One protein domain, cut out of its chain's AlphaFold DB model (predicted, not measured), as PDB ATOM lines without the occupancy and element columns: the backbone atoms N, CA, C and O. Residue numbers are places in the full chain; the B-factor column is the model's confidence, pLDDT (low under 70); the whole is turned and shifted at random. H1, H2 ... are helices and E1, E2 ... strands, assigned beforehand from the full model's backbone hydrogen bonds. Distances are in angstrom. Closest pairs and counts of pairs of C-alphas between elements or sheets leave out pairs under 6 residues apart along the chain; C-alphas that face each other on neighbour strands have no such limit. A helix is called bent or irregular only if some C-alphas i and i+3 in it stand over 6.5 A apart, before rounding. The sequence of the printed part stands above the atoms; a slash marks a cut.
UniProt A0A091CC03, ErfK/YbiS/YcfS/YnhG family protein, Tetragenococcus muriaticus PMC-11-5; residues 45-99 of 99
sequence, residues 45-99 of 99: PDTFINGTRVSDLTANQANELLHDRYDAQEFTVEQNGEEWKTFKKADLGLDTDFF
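This is residues 45 to 99 of the 99 residues of the protein "ErfK/YbiS/YcfS/YnhG family protein" of Tetragenococcus muriaticus PMC-11-5 (UniProt A0A091CC03). What does the model look like at first sight? A slender antiparallel hairpin of two strands, E1 and E2, sticks out past one end of a single helix, H1, and hairpin and helix follow each other nearly end to end to make the long axis. The two unnamed ends of the printed part fold back toward the helix: residues 45 to 58 lie along one side of it with a small turn of their own, and the tail of residues 89 to 99 runs back from the hairpin's base along another side. What is it built of? The 55 printed residues hold one named helix and two named strands in the order H1, E1, E2, with the sheet order E1 - E2; the class is mixed, helices and strands, though under half of the residues are in named elements. How tightly is it drawn together? The whole is loose, with a radius of gyration of the C-alphas of 14.4 A, and its C-alphas span 44 by 22 by 12 A, an outline that is only just flat.

Where are the two strands? E1 is residues 74 to 79, Glu 74 to Gln 79, and measures 16.4 A from first to last C-alpha, starting with C-alpha 74 at (159.072, 226.669, 152.155). E2 is residues 82 to 88, Glu 82 to Lys 88, the longest strand by residues, and measures 18.3 A, ending with C-alpha 88 at (154.763, 225.976, 151.744). Where is the helix? H1 is residues 59 to 71, Ala 59 to Asp 71, and measures 18.0 A from C-alpha 59 at (152.080, 229.722, 175.565) to C-alpha 71 at (153.568, 228.873, 157.617). What has no named element before it? Residues 45 to 58 are a stretch of 14 residues with no named element, and their C-alphas lie 8 to 21 A from the mean of all C-alphas.

How do the two strands pair? E1 and E2 are antiparallel neighbours and a hairpin, with 154 degrees between their N-to-C directions. The C-alphas of Thr 76 and Thr 86 face each other at 4.1 A, and those of Glu 74 and Lys 88 at 4.4 A. Which backbone atoms show it? N 75 and O 87 are within hydrogen-bond range at 2.8 A, and near the turn N 79 and O 82 are so too at 2.8 A. How does the helix stand to the hairpin? H1 and E2 have 1 pair of C-alphas within 8 A, those of Asp 71 and Lys 88 at 6.7 A, while their centres are 24.4 A from each other. In H1 every O i to N i+4 pair is within hydrogen-bond range, and the helix is not bent. Is there pairing outside the named strands? Residues 48 to 49 pair with residues 52 to 53, antiparallel, within the stretch before H1.

How large is it? The two C-alphas farthest apart are those of Asp 56 and Asn 80, at 44.7 A, while the first and last printed C-alphas, of Pro 45 and Phe 99, are 18.3 A apart. Is anything cut, and how long are the links? The printed part has no cut, and it ends at residue 99, the chain's last residue. The links from H1 to E1 and from E1 to E2 are both tight, with 2 residues in each. Where is the model less sure? The mean pLDDT of the printed part is 85.2, and 5 residues are under 70, namely residue 93 and residues 95 to 98.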
ATOM      1  N   PRO A  45     163.711 232.474 180.583       94.69
ATOM      2  CA  PRO A  45     164.803 233.050 179.809       94.69
ATOM      3  C   PRO A  45     165.574 231.967 179.061       94.69
ATOM      4  O   PRO A  45     165.695 230.843 179.546       94.69
ATOM      5  N   ASP A  46     166.079 232.310 177.881       94.81
ATOM      6  CA  ASP A  46     166.862 231.411 177.026       94.81
ATOM      7  C   ASP A  46     166.140 230.105 176.637       94.81
ATOM      8  O   ASP A  46     166.773 229.118 176.267       94.81
ATOM      9  N   THR A  47     164.803 230.095 176.663       94.81
ATOM     10  CA  THR A  47     163.994 229.012 176.086       94.81
ATOM     11  C   THR A  47     163.885 229.147 174.565       94.81
ATOM     12  O   THR A  47     163.504 230.202 174.044       94.81
ATOM     13  N   PHE A  48     164.164 228.051 173.855       94.12
ATOM     14  CA  PHE A  48     164.053 227.949 172.400       94.12
ATOM     15  C   PHE A  48     163.247 226.716 172.002       94.12
ATOM     16  O   PHE A  48     163.396 225.652 172.598       94.12
ATOM     17  N   ILE A  49     162.449 226.850 170.946       90.31
ATOM     18  CA  ILE A  49     161.668 225.767 170.344       90.31
ATOM     19  C   ILE A  49     161.967 225.774 168.852       90.31
ATOM     20  O   ILE A  49     161.806 226.797 168.190       90.31
ATOM     21  N   ASN A  50     162.487 224.662 168.326       86.25
ATOM     22  CA  ASN A  50     162.930 224.546 166.930       86.25
ATOM     23  C   ASN A  50     163.854 225.703 166.480       86.25
ATOM     24  O   ASN A  50     163.719 226.233 165.381       86.25
ATOM     25  N   GLY A  51     164.762 226.148 167.359       88.31
ATOM     26  CA  GLY A  51     165.673 227.276 167.103       88.31
ATOM     27  C   GLY A  51     165.038 228.670 167.226       88.31
ATOM     28  O   GLY A  51     165.743 229.677 167.172       88.31
ATOM     29  N   THR A  52     163.726 228.757 167.452       91.25
ATOM     30  CA  THR A  52     163.003 230.008 167.704       91.25
ATOM     31  C   THR A  52     163.017 230.333 169.190       91.25
ATOM     32  O   THR A  52     162.563 229.534 170.003       91.25
ATOM     33  N   ARG A  53     163.535 231.509 169.562       94.94
ATOM     34  CA  ARG A  53     163.480 231.992 170.946       94.94
ATOM     35  C   ARG A  53     162.035 232.321 171.314       94.94
ATOM     36  O   ARG A  53     161.424 233.149 170.646       94.94
ATOM     37  N   VAL A  54     161.545 231.719 172.395       96.00
ATOM     38  CA  VAL A  54     160.200 231.963 172.951       96.00
ATOM     39  C   VAL A  54     160.252 232.504 174.384       96.00
ATOM     40  O   VAL A  54     159.252 232.505 175.088       96.00
ATOM     41  N   SER A  55     161.433 232.940 174.835       96.19
ATOM     42  CA  SER A  55     161.659 233.515 176.165       96.19
ATOM     43  C   SER A  55     160.679 234.636 176.489       96.19
ATOM     44  O   SER A  55     160.418 235.484 175.638       96.19
ATOM     45  N   ASP A  56     160.182 234.642 177.726       95.00
ATOM     46  CA  ASP A  56     159.257 235.651 178.252       95.00
ATOM     47  C   ASP A  56     157.932 235.765 177.468       95.00
ATOM     48  O   ASP A  56     157.173 236.707 177.685       95.00
ATOM     49  N   LEU A  57     157.619 234.811 176.581       96.00
ATOM     50  CA  LEU A  57     156.325 234.715 175.905       96.00
ATOM     51  C   LEU A  57     155.385 233.799 176.677       96.00
ATOM     52  O   LEU A  57     155.812 232.806 177.266       96.00
ATOM     53  N   THR A  58     154.090 234.096 176.629       95.25
ATOM     54  CA  THR A  58     153.063 233.130 177.037       95.25
ATOM     55  C   THR A  58     152.963 231.971 176.044       95.25
ATOM     56  O   THR A  58     153.399 232.094 174.900       95.25
ATOM     57  N   ALA A  59     152.343 230.859 176.454       93.25
ATOM     58  CA  ALA A  59     152.080 229.722 175.565       93.25
ATOM     59  C   ALA A  59     151.360 230.152 174.273       93.25
ATOM     60  O   ALA A  59     151.803 229.803 173.185       93.25
ATOM     61  N   ASN A  60     150.332 230.999 174.389       93.88
ATOM     62  CA  ASN A  60     149.571 231.492 173.238       93.88
ATOM     63  C   ASN A  60     150.432 232.342 172.293       93.88
ATOM     64  O   ASN A  60     150.423 232.115 171.090       93.88
ATOM     65  N   GLN A  61     151.215 233.280 172.835       94.19
ATOM     66  CA  GLN A  61     152.108 234.122 172.026       94.19
ATOM     67  C   GLN A  61     153.210 233.307 171.346       94.19
ATOM     68  O   GLN A  61     153.597 233.596 170.217       94.19
ATOM     69  N   ALA A  62     153.738 232.292 172.031       94.94
ATOM     70  CA  ALA A  62     154.714 231.392 171.441       94.94
ATOM     71  C   ALA A  62     154.088 230.522 170.345       94.94
ATOM     72  O   ALA A  62     154.732 230.316 169.322       94.94
ATOM     73  N   ASN A  63     152.857 230.037 170.537       92.06
ATOM     74  CA  ASN A  63     152.143 229.247 169.537       92.06
ATOM     75  C   ASN A  63     151.905 230.061 168.260       92.06
ATOM     76  O   ASN A  63     152.233 229.590 167.177       92.06
ATOM     77  N   GLU A  64     151.438 231.306 168.399       92.25
ATOM     78  CA  GLU A  64     151.254 232.249 167.287       92.25
ATOM     79  C   GLU A  64     152.581 232.521 166.558       92.25
ATOM     80  O   GLU A  64     152.677 232.341 165.348       92.25
ATOM     81  N   LEU A  65     153.655 232.828 167.300       92.56
ATOM     82  CA  LEU A  65     154.984 233.048 166.718       92.56
ATOM     83  C   LEU A  65     155.519 231.820 165.962       92.56
ATOM     84  O   LEU A  65     156.199 231.959 164.940       92.56
ATOM     85  N   LEU A  66     155.299 230.618 166.499       90.62
ATOM     86  CA  LEU A  66     155.749 229.380 165.870       90.62
ATOM     87  C   LEU A  66     154.913 229.050 164.637       90.62
ATOM     88  O   LEU A  66     155.505 228.644 163.639       90.62
ATOM     89  N   HIS A  67     153.599 229.276 164.678       88.56
ATOM     90  CA  HIS A  67     152.715 229.164 163.519       88.56
ATOM     91  C   HIS A  67     153.156 230.084 162.387       88.56
ATOM     92  O   HIS A  67     153.451 229.595 161.302       88.56
ATOM     93  N   ASP A  68     153.337 231.379 162.659       86.50
ATOM     94  CA  ASP A  68     153.765 232.354 161.650       86.50
ATOM     95  C   ASP A  68     155.063 231.927 160.953       86.50
ATOM     96  O   ASP A  68     155.235 232.067 159.740       86.50
ATOM     97  N   ARG A  69     156.008 231.377 161.726       85.06
ATOM     98  CA  ARG A  69     157.257 230.859 161.162       85.06
ATOM     99  C   ARG A  69     157.057 229.574 160.390       85.06
ATOM    100  O   ARG A  69     157.711 229.408 159.367       85.06
ATOM    101  N   TYR A  70     156.230 228.668 160.891       82.69
ATOM    102  CA  TYR A  70     155.955 227.388 160.257       82.69
ATOM    103  C   TYR A  70     155.240 227.573 158.912       82.69
ATOM    104  O   TYR A  70     155.641 226.955 157.926       82.69
ATOM    105  N   ASP A  71     154.285 228.498 158.839       80.12
ATOM    106  CA  ASP A  71     153.568 228.873 157.617       80.12
ATOM    107  C   ASP A  71     154.479 229.543 156.584       80.12
ATOM    108  O   ASP A  71     154.300 229.379 155.375       80.12
ATOM    109  N   ALA A  72     155.497 230.269 157.051       79.25
ATOM    110  CA  ALA A  72     156.524 230.851 156.198       79.25
ATOM    111  C   ALA A  72     157.592 229.838 155.736       79.25
ATOM    112  O   ALA A  72     158.420 230.188 154.895       79.25
ATOM    113  N   GLN A  73     157.618 228.603 156.263       80.50
ATOM    114  CA  GLN A  73     158.587 227.597 155.819       80.50
ATOM    115  C   GLN A  73     158.219 227.046 154.441       80.50
ATOM    116  O   GLN A  73     157.167 226.432 154.247       80.50
ATOM    117  N   GLU A  74     159.155 227.194 153.511       82.50
ATOM    118  CA  GLU A  74     159.072 226.669 152.155       82.50
ATOM    119  C   GLU A  74     160.008 225.467 151.971       82.50
ATOM    120  O   GLU A  74     161.117 225.421 152.510       82.50
ATOM    121  N   PHE A  75     159.542 224.481 151.208       82.81
ATOM    122  CA  PHE A  75     160.286 223.290 150.809       82.81
ATOM    123  C   PHE A  75     160.422 223.305 149.305       82.81
ATOM    124  O   PHE A  75     159.424 223.187 148.593       82.81
ATOM    125  N   THR A  76     161.657 223.401 148.833       85.44
ATOM    126  CA  THR A  76     161.970 223.173 147.428       85.44
ATOM    127  C   THR A  76     162.322 221.707 147.223       85.44
ATOM    128  O   THR A  76     163.201 221.158 147.884       85.44
ATOM    129  N   VAL A  77     161.602 221.058 146.317       85.75
ATOM    130  CA  VAL A  77     161.913 219.722 145.823       85.75
ATOM    131  C   VAL A  77     162.800 219.883 144.601       85.75
ATOM    132  O   VAL A  77     162.411 220.547 143.644       85.75
ATOM    133  N   GLU A  78     163.967 219.251 144.625       89.88
ATOM    134  CA  GLU A  78     164.880 219.189 143.487       89.88
ATOM    135  C   GLU A  78     164.747 217.846 142.763       89.88
ATOM    136  O   GLU A  78     164.609 216.789 143.387       89.88
ATOM    137  N   GLN A  79     164.824 217.871 141.435       84.88
ATOM    138  CA  GLN A  79     164.937 216.681 140.603       84.88
ATOM    139  C   GLN A  79     166.212 216.793 139.767       84.88
ATOM    140  O   GLN A  79     166.387 217.738 139.011       84.88
ATOM    141  N   ASN A  80     167.113 215.818 139.905       87.75
ATOM    142  CA  ASN A  80     168.413 215.800 139.218       87.75
ATOM    143  C   ASN A  80     169.286 217.050 139.470       87.75
ATOM    144  O   ASN A  80     170.089 217.420 138.617       87.75
ATOM    145  N   GLY A  81     169.153 217.672 140.647       84.88
ATOM    146  CA  GLY A  81     169.898 218.878 141.027       84.88
ATOM    147  C   GLY A  81     169.322 220.183 140.470       84.88
ATOM    148  O   GLY A  81     169.963 221.222 140.596       84.88
ATOM    149  N   GLU A  82     168.137 220.137 139.856       85.50
ATOM    150  CA  GLU A  82     167.397 221.315 139.405       85.50
ATOM    151  C   GLU A  82     166.122 221.476 140.246       85.50
ATOM    152  O   GLU A  82     165.442 220.489 140.552       85.50
ATOM    153  N   GLU A  83     165.803 222.706 140.655       86.50
ATOM    154  CA  GLU A  83     164.593 222.993 141.429       86.50
ATOM    155  C   GLU A  83     163.349 222.627 140.611       86.50
ATOM    156  O   GLU A  83     163.067 223.203 139.562       86.50
ATOM    157  N   TRP A  84     162.585 221.650 141.092       86.75
ATOM    158  CA  TRP A  84     161.383 221.170 140.421       86.75
ATOM    159  C   TRP A  84     160.142 221.919 140.898       86.75
ATOM    160  O   TRP A  84     159.307 222.321 140.086       86.75
ATOM    161  N   LYS A  85     159.991 222.093 142.219       83.19
ATOM    162  CA  LYS A  85     158.831 222.787 142.789       83.19
ATOM    163  C   LYS A  85     159.049 223.219 144.232       83.19
ATOM    164  O   LYS A  85     159.552 222.436 145.033       83.19
ATOM    165  N   THR A  86     158.573 224.410 144.574       85.69
ATOM    166  CA  THR A  86     158.535 224.921 145.948       85.69
ATOM    167  C   THR A  86     157.114 224.861 146.496       85.69
ATOM    168  O   THR A  86     156.156 225.190 145.795       85.69
ATOM    169  N   PHE A  87     156.975 224.425 147.742       83.06
ATOM    170  CA  PHE A  87     155.705 224.345 148.459       83.06
ATOM    171  C   PHE A  87     155.852 224.973 149.832       83.06
ATOM    172  O   PHE A  87     156.881 224.778 150.483       83.06
ATOM    173  N   LYS A  88     154.812 225.646 150.322       78.19
ATOM    174  CA  LYS A  88     154.763 225.976 151.744       78.19
ATOM    175  C   LYS A  88     154.388 224.737 152.531       78.19
ATOM    176  O   LYS A  88     153.643 223.878 152.064       78.19
ATOM    177  N   LYS A  89     154.878 224.653 153.761       71.81
ATOM    178  CA  LYS A  89     154.525 223.562 154.673       71.81
ATOM    179  C   LYS A  89     153.019 223.502 154.949       71.81
ATOM    180  O   LYS A  89     152.464 222.409 155.021       71.81
ATOM    181  N   ALA A  90     152.369 224.665 155.011       73.44
ATOM    182  CA  ALA A  90     150.920 224.799 155.147       73.44
ATOM    183  C   ALA A  90     150.143 224.192 153.960       73.44
ATOM    184  O   ALA A  90     149.098 223.573 154.159       73.44
ATOM    185  N   ASP A  91     150.681 224.262 152.732       75.69
ATOM    186  CA  ASP A  91     150.047 223.677 151.536       75.69
ATOM    187  C   ASP A  91     149.976 222.141 151.599       75.69
ATOM    188  O   ASP A  91     149.217 221.510 150.861       75.69
ATOM    189  N   LEU A  92     150.765 221.525 152.486       77.44
ATOM    190  CA  LEU A  92     150.786 220.083 152.718       77.44
ATOM    191  C   LEU A  92     149.715 219.625 153.724       77.44
ATOM    192  O   LEU A  92     149.668 218.442 154.058       77.44
ATOM    193  N   GLY A  93     148.859 220.536 154.206       68.75
ATOM    194  CA  GLY A  93     147.776 220.225 155.144       68.75
ATOM    195  C   GLY A  93     148.257 219.888 156.557       68.75
ATOM    196  O   GLY A  93     147.560 219.195 157.295       68.75
ATOM    197  N   LEU A  94     149.460 220.336 156.921       70.44
ATOM    198  CA  LEU A  94     150.007 220.180 158.264       70.44
ATOM    199  C   LEU A  94     149.491 221.320 159.146       70.44
ATOM    200  O   LEU A  94     150.095 222.385 159.174       70.44
ATOM    201  N   ASP A  95     148.381 221.076 159.838       68.06
ATOM    202  CA  ASP A  95     147.878 221.940 160.910       68.06
ATOM    203  C   ASP A  95     148.630 221.596 162.208       68.06
ATOM    204  O   ASP A  95     148.732 220.417 162.568       68.06
ATOM    205  N   THR A  96     149.240 222.582 162.869       66.25
ATOM    206  CA  THR A  96     150.187 222.334 163.970       66.25
ATOM    207  C   THR A  96     149.874 223.147 165.207       66.25
ATOM    208  O   THR A  96     150.481 224.186 165.414       66.25
ATOM    209  N   ASP A  97     149.034 222.640 166.106       67.81
ATOM    210  CA  ASP A  97     148.978 223.199 167.459       67.81
ATOM    211  C   ASP A  97     150.221 222.767 168.255       67.81
ATOM    212  O   ASP A  97     150.441 221.570 168.478       67.81
ATOM    213  N   PHE A  98     151.093 223.714 168.615       69.12
ATOM    214  CA  PHE A  98     152.375 223.381 169.240       69.12
ATOM    215  C   PHE A  98     152.254 223.058 170.741       69.12
ATOM    216  O   PHE A  98     153.170 222.407 171.255       69.12
ATOM    217  N   PHE A  99     151.175 223.470 171.436       71.81
ATOM    218  CA  PHE A  99     150.989 223.278 172.891       71.81
ATOM    219  C   PHE A  99     149.537 223.098 173.327       71.81
ATOM    220  O   PHE A  99     148.686 223.886 172.870       71.81
TER     221      PHE A  99